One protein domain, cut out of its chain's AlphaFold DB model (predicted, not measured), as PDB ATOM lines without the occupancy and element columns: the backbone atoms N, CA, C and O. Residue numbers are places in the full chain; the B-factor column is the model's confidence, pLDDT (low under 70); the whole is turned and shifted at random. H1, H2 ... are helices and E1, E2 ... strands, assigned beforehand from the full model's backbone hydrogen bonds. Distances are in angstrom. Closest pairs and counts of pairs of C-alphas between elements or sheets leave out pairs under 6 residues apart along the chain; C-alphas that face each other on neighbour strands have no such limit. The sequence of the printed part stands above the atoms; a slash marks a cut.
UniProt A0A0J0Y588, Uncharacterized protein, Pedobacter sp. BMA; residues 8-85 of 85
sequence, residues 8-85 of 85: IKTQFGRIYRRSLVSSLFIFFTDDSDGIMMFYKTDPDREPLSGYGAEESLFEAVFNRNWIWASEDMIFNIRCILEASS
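AT A GLANCE: This is residues 8 to 85 of the 85 residues of an uncharacterized protein of Pedobacter sp. BMA (UniProt A0A0J0Y588). A strongly twisted sheet of four strands has H1 packed slantwise over one face, while H2 starts beside E1 and E4 and runs on past the sheet. The 78 printed residues hold two named helices and four named strands, in the order E1, E2, E3, H1, E4, H2. The sheet's order is E3, E2, E1, E4, antiparallel throughout, and the class is mixed, helices and strands. The whole is compact, radius of gyration of the C-alphas 12.3 A, yet elongated, spanning 41 by 25 by 22 A.

HOW THE PARTS SIT: E1, residues 15 to 22, E2, residues 25 to 29, and E3, residues 35 to 39, form a meander, each strand the antiparallel neighbour of the one before. In hairpin E1 and E2, N 19 and O 27 are 2.8 A apart; in hairpin E2 and E3, N 26 and O 38 are 2.8 A apart. H1, residues 51 to 62, is on the sheet at a height of 9.0 A; its closest C-alphas to E3 are Ala 53 and Met 37, 5.5 A. E4, residues 66 to 69, is an edge strand antiparallel to E1, with N 21 and O 68 2.8 A apart. H2, residues 71 to 83, stands at the sheet's level, height 2.3 A; its closest C-alphas to E1 are Met 73 and Ser 19, 5.7 A. H1 and H2 are close but not clearly touching, Val 61 and Ile 77 having the closest C-alphas, 6.6 A, and about perpendicular at 79 degrees. In both helices every O i to N i+4 pair is within hydrogen-bond range.

IN THESE COORDINATES: E1 begins at C-alpha 15 (152.362, 170.157, 141.107) and is 20.7 A long. H1 is 16.7 A long; H2, 18.7 A, ends at C-alpha 83 (158.901, 175.850, 113.856).

THE WHOLE: The C-alphas farthest apart, Gln 11 and Ser 85, are 41.6 A apart. The printed part has no cut; the link E3 to H1 is long, 11 residues. Residues 10 to 11, 31 to 33, 50 to 51 and 85 have pLDDT under 70.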
ATOM      1  N   ILE A   8     152.041 164.434 140.656       72.81
ATOM      2  CA  ILE A   8     152.942 164.429 141.811       72.81
ATOM      3  C   ILE A   8     152.853 165.798 142.479       72.81
ATOM      4  O   ILE A   8     153.074 166.820 141.834       72.81
ATOM      5  N   LYS A   9     152.548 165.828 143.780       74.50
ATOM      6  CA  LYS A   9     152.597 167.048 144.591       74.50
ATOM      7  C   LYS A   9     153.771 166.965 145.554       74.50
ATOM      8  O   LYS A   9     153.841 166.042 146.360       74.50
ATOM      9  N   THR A  10     154.681 167.928 145.491       68.00
ATOM     10  CA  THR A  10     155.808 167.977 146.430       68.00
ATOM     11  C   THR A  10     155.401 168.605 147.760       68.00
ATOM     12  O   THR A  10     154.413 169.338 147.849       68.00
ATOM     13  N   GLN A  11     156.210 168.378 148.798       69.31
ATOM     14  CA  GLN A  11     156.054 169.011 150.116       69.31
ATOM     15  C   GLN A  11     156.112 170.551 150.079       69.31
ATOM     16  O   GLN A  11     155.649 171.209 151.003       69.31
ATOM     17  N   PHE A  12     156.640 171.126 148.992       74.50
ATOM     18  CA  PHE A  12     156.738 172.570 148.768       74.50
ATOM     19  C   PHE A  12     155.553 173.139 147.973       74.50
ATOM     20  O   PHE A  12     155.565 174.308 147.600       74.50
ATOM     21  N   GLY A  13     154.535 172.320 147.681       72.19
ATOM     22  CA  GLY A  13     153.322 172.748 146.985       72.19
ATOM     23  C   GLY A  13     153.412 172.761 145.456       72.19
ATOM     24  O   GLY A  13     152.422 173.119 144.825       72.19
ATOM     25  N   ARG A  14     154.535 172.334 144.859       72.56
ATOM     26  CA  ARG A  14     154.655 172.200 143.395       72.56
ATOM     27  C   ARG A  14     153.852 171.008 142.891       72.56
ATOM     28  O   ARG A  14     153.847 169.964 143.551       72.56
ATOM     29  N   ILE A  15     153.200 171.174 141.744       76.75
ATOM     30  CA  ILE A  15     152.362 170.157 141.107       76.75
ATOM     31  C   ILE A  15     152.991 169.800 139.766       76.75
ATOM     32  O   ILE A  15     153.075 170.632 138.873       76.75
ATOM     33  N   TYR A  16     153.380 168.542 139.621       77.62
ATOM     34  CA  TYR A  16     153.904 167.989 138.384       77.62
ATOM     35  C   TYR A  16     152.832 167.131 137.740       77.62
ATOM     36  O   TYR A  16     152.367 166.152 138.334       77.62
ATOM     37  N   ARG A  17     152.445 167.488 136.517       82.12
ATOM     38  CA  ARG A  17     151.501 166.704 135.719       82.12
ATOM     39  C   ARG A  17     152.273 165.916 134.681       82.12
ATOM     40  O   ARG A  17     153.204 166.431 134.069       82.12
ATOM     41  N   ARG A  18     151.910 164.647 134.509       87.19
ATOM     42  CA  ARG A  18     152.495 163.807 133.463       87.19
ATOM     43  C   ARG A  18     152.158 164.390 132.092       87.19
ATOM     44  O   ARG A  18     150.986 164.428 131.721       87.19
ATOM     45  N   SER A  19     153.182 164.720 131.316       89.12
ATOM     46  CA  SER A  19     153.033 165.427 130.040       89.12
ATOM     47  C   SER A  19     153.419 164.568 128.841       89.12
ATOM     48  O   SER A  19     152.740 164.615 127.822       89.12
ATOM     49  N   LEU A  20     154.435 163.706 128.961       92.19
ATOM     50  CA  LEU A  20     154.852 162.789 127.890       92.19
ATOM     51  C   LEU A  20     155.362 161.461 128.460       92.19
ATOM     52  O   LEU A  20     155.951 161.424 129.535       92.19
ATOM     53  N   VAL A  21     155.146 160.356 127.749       91.69
ATOM     54  CA  VAL A  21     155.677 159.030 128.100       91.69
ATOM     55  C   VAL A  21     156.386 158.436 126.895       91.69
ATOM     56  O   VAL A  21     155.769 158.248 125.846       91.69
ATOM     57  N   SER A  22     157.653 158.072 127.067       92.50
ATOM     58  CA  SER A  22     158.439 157.315 126.095       92.50
ATOM     59  C   SER A  22     158.550 155.835 126.488       92.50
ATOM     60  O   SER A  22     157.858 155.332 127.385       92.50
ATOM     61  N   SER A  23     159.399 155.095 125.774       90.25
ATOM     62  CA  SER A  23     159.766 153.727 126.145       90.25
ATOM     63  C   SER A  23     160.509 153.673 127.483       90.25
ATOM     64  O   SER A  23     160.273 152.748 128.258       90.25
ATOM     65  N   LEU A  24     161.349 154.673 127.766       90.06
ATOM     66  CA  LEU A  24     162.255 154.696 128.917       90.06
ATOM     67  C   LEU A  24     161.838 155.675 130.011       90.06
ATOM     68  O   LEU A  24     162.154 155.443 131.176       90.06
ATOM     69  N   PHE A  25     161.122 156.742 129.660       91.00
ATOM     70  CA  PHE A  25     160.921 157.879 130.549       91.00
ATOM     71  C   PHE A  25     159.465 158.316 130.657       91.00
ATOM     72  O   PHE A  25     158.647 158.119 129.754       91.00
ATOM     73  N   ILE A  26     159.164 158.952 131.782       90.50
ATOM     74  CA  ILE A  26     157.949 159.717 132.022       90.50
ATOM     75  C   ILE A  26     158.380 161.160 132.268       90.50
ATOM     76  O   ILE A  26     159.124 161.438 133.209       90.50
ATOM     77  N   PHE A  27     157.913 162.063 131.416       90.44
ATOM     78  CA  PHE A  27     158.175 163.489 131.514       90.44
ATOM     79  C   PHE A  27     157.006 164.179 132.201       90.44
ATOM     80  O   PHE A  27     155.838 163.933 131.871       90.44
ATOM     81  N   PHE A  28     157.334 165.071 133.120       87.75
ATOM     82  CA  PHE A  28     156.394 165.946 133.790       87.75
ATOM     83  C   PHE A  28     156.784 167.391 133.531       87.75
ATOM     84  O   PHE A  28     157.970 167.714 133.487       87.75
ATOM     85  N   THR A  29     155.786 168.251 133.391       79.88
ATOM     86  CA  THR A  29     155.988 169.698 133.310       79.88
ATOM     87  C   THR A  29     155.491 170.342 134.599       79.88
ATOM     88  O   THR A  29     154.450 169.946 135.135       79.88
ATOM     89  N   ASP A  30     156.261 171.298 135.110       73.75
ATOM     90  CA  ASP A  30     155.800 172.274 136.097       73.75
ATOM     91  C   ASP A  30     155.006 173.375 135.381       73.75
ATOM     92  O   ASP A  30     155.251 173.659 134.207       73.75
ATOM     93  N   ASP A  31     154.119 174.048 136.105       64.75
ATOM     94  CA  ASP A  31     153.424 175.245 135.616       64.75
ATOM     95  C   ASP A  31     154.395 176.455 135.499       64.75
ATOM     96  O   ASP A  31     154.010 177.520 135.025       64.75
ATOM     97  N   SER A  32     155.658 176.299 135.927       59.75
ATOM     98  CA  SER A  32     156.735 177.303 135.883       59.75
ATOM     99  C   SER A  32     157.890 176.955 134.919       59.75
ATOM    100  O   SER A  32     159.044 177.244 135.226       59.75
ATOM    101  N   ASP A  33     157.594 176.288 133.801       62.72
ATOM    102  CA  ASP A  33     158.511 175.933 132.693       62.72
ATOM    103  C   ASP A  33     159.586 174.859 132.967       62.72
ATOM    104  O   ASP A  33     160.364 174.513 132.081       62.72
ATOM    105  N   GLY A  34     159.626 174.257 134.157       73.88
ATOM    106  CA  GLY A  34     160.565 173.167 134.446       73.88
ATOM    107  C   GLY A  34     160.107 171.813 133.889       73.88
ATOM    108  O   GLY A  34     158.966 171.407 134.116       73.88
ATOM    109  N   ILE A  35     161.007 171.065 133.241       82.62
ATOM    110  CA  ILE A  35     160.781 169.660 132.855       82.62
ATOM    111  C   ILE A  35     161.469 168.726 133.852       82.62
ATOM    112  O   ILE A  35     162.664 168.841 134.135       82.62
ATOM    113  N   MET A  36     160.706 167.763 134.368       86.62
ATOM    114  CA  MET A  36     161.220 166.645 135.154       86.62
ATOM    115  C   MET A  36     161.130 165.351 134.360       86.62
ATOM    116  O   MET A  36     160.122 165.086 133.704       86.62
ATOM    117  N   MET A  37     162.152 164.511 134.480       88.88
ATOM    118  CA  MET A  37     162.220 163.225 133.804       88.88
ATOM    119  C   MET A  37     162.450 162.096 134.808       88.88
ATOM    120  O   MET A  37     163.426 162.097 135.557       88.88
ATOM    121  N   PHE A  38     161.563 161.104 134.785       87.12
ATOM    122  CA  PHE A  38     161.639 159.908 135.622       87.12
ATOM    123  C   PHE A  38     161.825 158.666 134.761       87.12
ATOM    124  O   PHE A  38     161.269 158.580 133.664       87.12
ATOM    125  N   TYR A  39     162.551 157.672 135.269       87.94
ATOM    126  CA  TYR A  39     162.620 156.368 134.619       87.94
ATOM    127  C   TYR A  39     161.269 155.666 134.734       87.94
ATOM    128  O   TYR A  39     160.718 155.496 135.817       87.94
ATOM    129  N   LYS A  40     160.738 155.202 133.607       86.50
ATOM    130  CA  LYS A  40     159.450 154.501 133.564       86.50
ATOM    131  C   LYS A  40     159.473 153.188 134.350       86.50
ATOM    132  O   LYS A  40     158.448 152.783 134.887       86.50
ATOM    133  N   THR A  41     160.622 152.516 134.388       88.00
ATOM    134  CA  THR A  41     160.816 151.249 135.109       88.00
ATOM    135  C   THR A  41     161.176 151.433 136.580       88.00
ATOM    136  O   THR A  41     161.156 150.453 137.314       88.00
ATOM    137  N   ASP A  42     161.531 152.650 136.992       83.94
ATOM    138  CA  ASP A  42     161.976 152.969 138.350       83.94
ATOM    139  C   ASP A  42     161.639 154.439 138.677       83.94
ATOM    140  O   ASP A  42     162.512 155.311 138.625       83.94
ATOM    141  N   PRO A  43     160.351 154.750 138.912       75.19
ATOM    142  CA  PRO A  43     159.897 156.120 139.139       75.19
ATOM    143  C   PRO A  43     160.298 156.678 140.513       75.19
ATOM    144  O   PRO A  43     160.167 157.880 140.723       75.19
ATOM    145  N   ASP A  44     160.780 155.831 141.429       79.00
ATOM    146  CA  ASP A  44     161.243 156.239 142.761       79.00
ATOM    147  C   ASP A  44     162.712 156.690 142.754       79.00
ATOM    148  O   ASP A  44     163.184 157.321 143.704       79.00
ATOM    149  N   ARG A  45     163.446 156.395 141.673       79.81
ATOM    150  CA  ARG A  45     164.794 156.916 141.456       79.81
ATOM    151  C   ARG A  45     164.777 158.439 141.358       79.81
ATOM    152  O   ARG A  45     163.870 159.026 140.769       79.81
ATOM    153  N   GLU A  46     165.836 159.062 141.880       77.75
ATOM    154  CA  GLU A  46     166.030 160.508 141.780       77.75
ATOM    155  C   GLU A  46     165.878 160.972 140.317       77.75
ATOM    156  O   GLU A  46     166.561 160.442 139.427       77.75
ATOM    157  N   PRO A  47     164.951 161.908 140.047       74.56
ATOM    158  CA  PRO A  47     164.656 162.340 138.695       74.56
ATOM    159  C   PRO A  47     165.835 163.099 138.104       74.56
ATOM    160  O   PRO A  47     166.531 163.853 138.783       74.56
ATOM    161  N   LEU A  48     166.004 162.962 136.794       72.12
ATOM    162  CA  LEU A  48     166.877 163.855 136.050       72.12
ATOM    163  C   LEU A  48     166.126 165.184 135.873       72.12
ATOM    164  O   LEU A  48     165.005 165.213 135.359       72.12
ATOM    165  N   SER A  49     166.722 166.279 136.347       70.75
ATOM    166  CA  SER A  49     166.174 167.639 136.252       70.75
ATOM    167  C   SER A  49     167.134 168.576 135.517       70.75
ATOM    168  O   SER A  49     168.349 168.425 135.643       70.75
ATOM    169  N   GLY A  50     166.604 169.578 134.809       68.56
ATOM    170  CA  GLY A  50     167.402 170.587 134.096       68.56
ATOM    171  C   GLY A  50     167.874 170.126 132.709       68.56
ATOM    172  O   GLY A  50     167.182 169.340 132.066       68.56
ATOM    173  N   TYR A  51     169.056 170.592 132.276       61.66
ATOM    174  CA  TYR A  51     169.594 170.437 130.907       61.66
ATOM    175  C   TYR A  51     169.429 169.027 130.298       61.66
ATOM    176  O   TYR A  51     169.046 168.898 129.141       61.66
ATOM    177  N   GLY A  52     169.625 167.951 131.071       74.69
ATOM    178  CA  GLY A  52     169.489 166.581 130.548       74.69
ATOM    179  C   GLY A  52     168.046 166.110 130.304       74.69
ATOM    180  O   GLY A  52     167.811 165.238 129.467       74.69
ATOM    181  N   ALA A  53     167.065 166.665 131.021       84.81
ATOM    182  CA  ALA A  53     165.652 166.321 130.853       84.81
ATOM    183  C   ALA A  53     165.042 167.012 129.626       84.81
ATOM    184  O   ALA A  53     164.241 166.409 128.914       84.81
ATOM    185  N   GLU A  54     165.456 168.252 129.363       85.38
ATOM    186  CA  GLU A  54     165.037 169.027 128.193       85.38
ATOM    187  C   GLU A  54     165.567 168.406 126.902       85.38
ATOM    188  O   GLU A  54     164.784 168.128 125.997       85.38
ATOM    189  N   GLU A  55     166.866 168.100 126.837       87.31
ATOM    190  CA  GLU A  55     167.477 167.425 125.683       87.31
ATOM    191  C   GLU A  55     166.795 166.085 125.383       87.31
ATOM    192  O   GLU A  55     166.417 165.820 124.242       87.31
ATOM    193  N   SER A  56     166.551 165.272 126.416       89.06
ATOM    194  CA  SER A  56     165.860 163.986 126.271       89.06
ATOM    195  C   SER A  56     164.405 164.148 125.822       89.06
ATOM    196  O   SER A  56     163.892 163.316 125.069       89.06
ATOM    197  N   LEU A  57     163.719 165.209 126.269       89.56
ATOM    198  CA  LEU A  57     162.374 165.528 125.798       89.56
ATOM    199  C   LEU A  57     162.414 165.905 124.318       89.56
ATOM    200  O   LEU A  57     161.639 165.352 123.542       89.56
ATOM    201  N   PHE A  58     163.321 166.797 123.914       88.88
ATOM    202  CA  PHE A  58     163.477 167.184 122.515       88.88
ATOM    203  C   PHE A  58     163.800 165.979 121.636       88.88
ATOM    204  O   PHE A  58     163.137 165.781 120.623       88.88
ATOM    205  N   GLU A  59     164.747 165.131 122.033       90.94
ATOM    206  CA  GLU A  59     165.074 163.915 121.289       90.94
ATOM    207  C   GLU A  59     163.852 163.001 121.154       90.94
ATOM    208  O   GLU A  59     163.545 162.535 120.053       90.94
ATOM    209  N   ALA A  60     163.109 162.784 122.247       91.31
ATOM    210  CA  ALA A  60     161.875 162.016 122.198       91.31
ATOM    211  C   ALA A  60     160.901 162.625 121.178       91.31
ATOM    212  O   ALA A  60     160.384 161.872 120.350       91.31
ATOM    213  N   VAL A  61     160.721 163.955 121.200       91.12
ATOM    214  CA  VAL A  61     159.822 164.753 120.345       91.12
ATOM    215  C   VAL A  61     160.221 164.758 118.857       91.12
ATOM    216  O   VAL A  61     159.373 164.612 117.973       91.12
ATOM    217  N   PHE A  62     161.503 164.873 118.536       91.06
ATOM    218  CA  PHE A  62     161.958 164.866 117.144       91.06
ATOM    219  C   PHE A  62     161.970 163.456 116.553       91.06
ATOM    220  O   PHE A  62     161.564 163.262 115.406       91.06
ATOM    221  N   ASN A  63     162.332 162.453 117.354       91.56
ATOM    222  CA  ASN A  63     162.416 161.067 116.896       91.56
ATOM    223  C   ASN A  63     161.079 160.318 116.943       91.56
ATOM    224  O   ASN A  63     161.033 159.139 116.602       91.56
ATOM    225  N   ARG A  64     159.976 160.968 117.351       89.31
ATOM    226  CA  ARG A  64     158.650 160.324 117.471       89.31
ATOM    227  C   ARG A  64     158.635 159.135 118.432       89.31
ATOM    228  O   ARG A  64     157.803 158.238 118.319       89.31
ATOM    229  N   ASN A  65     159.517 159.171 119.430       90.75
ATOM    230  CA  ASN A  65     159.745 158.099 120.394       90.75
ATOM    231  C   ASN A  65     158.874 158.251 121.657       90.75
ATOM    232  O   ASN A  65     159.339 158.027 122.776       90.75
ATOM    233  N   TRP A  66     157.596 158.615 121.501       91.88
ATOM    234  CA  TRP A  66     156.624 158.648 122.598       91.88
ATOM    235  C   TRP A  66     155.412 157.768 122.326       91.88
ATOM    236  O   TRP A  66     154.960 157.590 121.200       91.88
ATOM    237  N   ILE A  67     154.876 157.213 123.406       92.31
ATOM    238  CA  ILE A  67     153.736 156.292 123.408       92.31
ATOM    239  C   ILE A  67     152.466 157.034 123.843       92.31
ATOM    240  O   ILE A  67     151.352 156.644 123.495       92.31
ATOM    241  N   TRP A  68     152.618 158.110 124.617       91.19
ATOM    242  CA  TRP A  68     151.513 158.924 125.107       91.19
ATOM    243  C   TRP A  68     151.976 160.356 125.383       91.19
ATOM    244  O   TRP A  68     153.116 160.563 125.795       91.19
ATOM    245  N   ALA A  69     151.080 161.324 125.200       90.00
ATOM    246  CA  ALA A  69     151.282 162.724 125.559       90.00
ATOM    247  C   ALA A  69     149.958 163.347 126.040       90.00
ATOM    248  O   ALA A  69     148.882 162.912 125.615       90.00
ATOM    249  N   SER A  70     150.039 164.336 126.935       88.56
ATOM    250  CA  SER A  70     148.895 165.160 127.342       88.56
ATOM    251  C   SER A  70     148.430 166.055 126.188       88.56
ATOM    252  O   SER A  70     149.160 166.253 125.219       88.56
ATOM    253  N   GLU A  71     147.213 166.597 126.271       88.25
ATOM    254  CA  GLU A  71     146.676 167.489 125.229       88.25
ATOM    255  C   GLU A  71     147.561 168.737 125.054       88.25
ATOM    256  O   GLU A  71     147.942 169.054 123.925       88.25
ATOM    257  N   ASP A  72     148.000 169.343 126.160       86.19
ATOM    258  CA  ASP A  72     148.937 170.474 126.158       86.19
ATOM    259  C   ASP A  72     150.289 170.102 125.538       86.19
ATOM    260  O   ASP A  72     150.838 170.836 124.717       86.19
ATOM    261  N   MET A  73     150.821 168.919 125.865       89.12
ATOM    262  CA  MET A  73     152.082 168.461 125.288       89.12
ATOM    263  C   MET A  73     151.949 168.171 123.790       89.12
ATOM    264  O   MET A  73     152.851 168.492 123.024       89.12
ATOM    265  N   ILE A  74     150.826 167.610 123.334       90.81
ATOM    266  CA  ILE A  74     150.564 167.413 121.901       90.81
ATOM    267  C   ILE A  74     150.533 168.760 121.176       90.81
ATOM    268  O   ILE A  74     151.084 168.864 120.079       90.81
ATOM    269  N   PHE A  75     149.900 169.778 121.765       89.69
ATOM    270  CA  PHE A  75     149.896 171.128 121.211       89.69
ATOM    271  C   PHE A  75     151.321 171.688 121.104       89.69
ATOM    272  O   PHE A  75     151.740 172.068 120.012       89.69
ATOM    273  N   ASN A  76     152.103 171.627 122.184       87.06
ATOM    274  CA  ASN A  76     153.488 172.101 122.193       87.06
ATOM    275  C   ASN A  76     154.369 171.366 121.172       87.06
ATOM    276  O   ASN A  76     155.128 172.000 120.442       87.06
ATOM    277  N   ILE A  77     154.232 170.042 121.055       89.88
ATOM    278  CA  ILE A  77     154.938 169.236 120.048       89.88
ATOM    279  C   ILE A  77     154.620 169.718 118.633       89.88
ATOM    280  O   ILE A  77     155.530 169.829 117.816       89.88
ATOM    281  N   ARG A  78     153.348 170.010 118.328       90.56
ATOM    282  CA  ARG A  78     152.965 170.540 117.010       90.56
ATOM    283  C   ARG A  78     153.679 171.855 116.726       90.56
ATOM    284  O   ARG A  78     154.312 171.960 115.683       90.56
ATOM    285  N   CYS A  79     153.669 172.789 117.677       88.31
ATOM    286  CA  CYS A  79     154.366 174.067 117.529       88.31
ATOM    287  C   CYS A  79     155.880 173.893 117.314       88.31
ATOM    288  O   CYS A  79     156.452 174.561 116.459       88.31
ATOM    289  N   ILE A  80     156.532 172.979 118.045       85.50
ATOM    290  CA  ILE A  80     157.971 172.688 117.891       85.50
ATOM    291  C   ILE A  80     158.279 172.142 116.491       85.50
ATOM    292  O   ILE A  80     159.235 172.577 115.845       85.50
ATOM    293  N   LEU A  81     157.477 171.185 116.020       85.94
ATOM    294  CA  LEU A  81     157.680 170.554 114.717       85.94
ATOM    295  C   LEU A  81     157.410 171.526 113.561       85.94
ATOM    296  O   LEU A  81     158.149 171.496 112.583       85.94
ATOM    297  N   GLU A  82     156.407 172.397 113.686       89.00
ATOM    298  CA  GLU A  82     156.105 173.460 112.713       89.00
ATOM    299  C   GLU A  82     157.186 174.550 112.675       89.00
ATOM    300  O   GLU A  82     157.495 175.074 111.611       89.00
ATOM    301  N   ALA A  83     157.804 174.882 113.811       82.81
ATOM    302  CA  ALA A  83     158.901 175.850 113.856       82.81
ATOM    303  C   ALA A  83     160.212 175.318 113.243       82.81
ATOM    304  O   ALA A  83     161.119 176.098 112.958       82.81
ATOM    305  N   SER A  84     160.326 173.998 113.073       73.81
ATOM    306  CA  SER A  84     161.533 173.320 112.579       73.81
ATOM    307  C   SER A  84     161.479 172.971 111.083       73.81
ATOM    308  O   SER A  84     162.423 172.366 110.571       73.81
ATOM    309  N   SER A  85     160.376 173.304 110.400       63.44
ATOM    310  CA  SER A  85     160.137 173.087 108.963       63.44
ATOM    311  C   SER A  85     160.292 174.365 108.153       63.44
ATOM    312  O   SER A  85     160.848 174.275 107.037       63.44
TER     313      SER A  85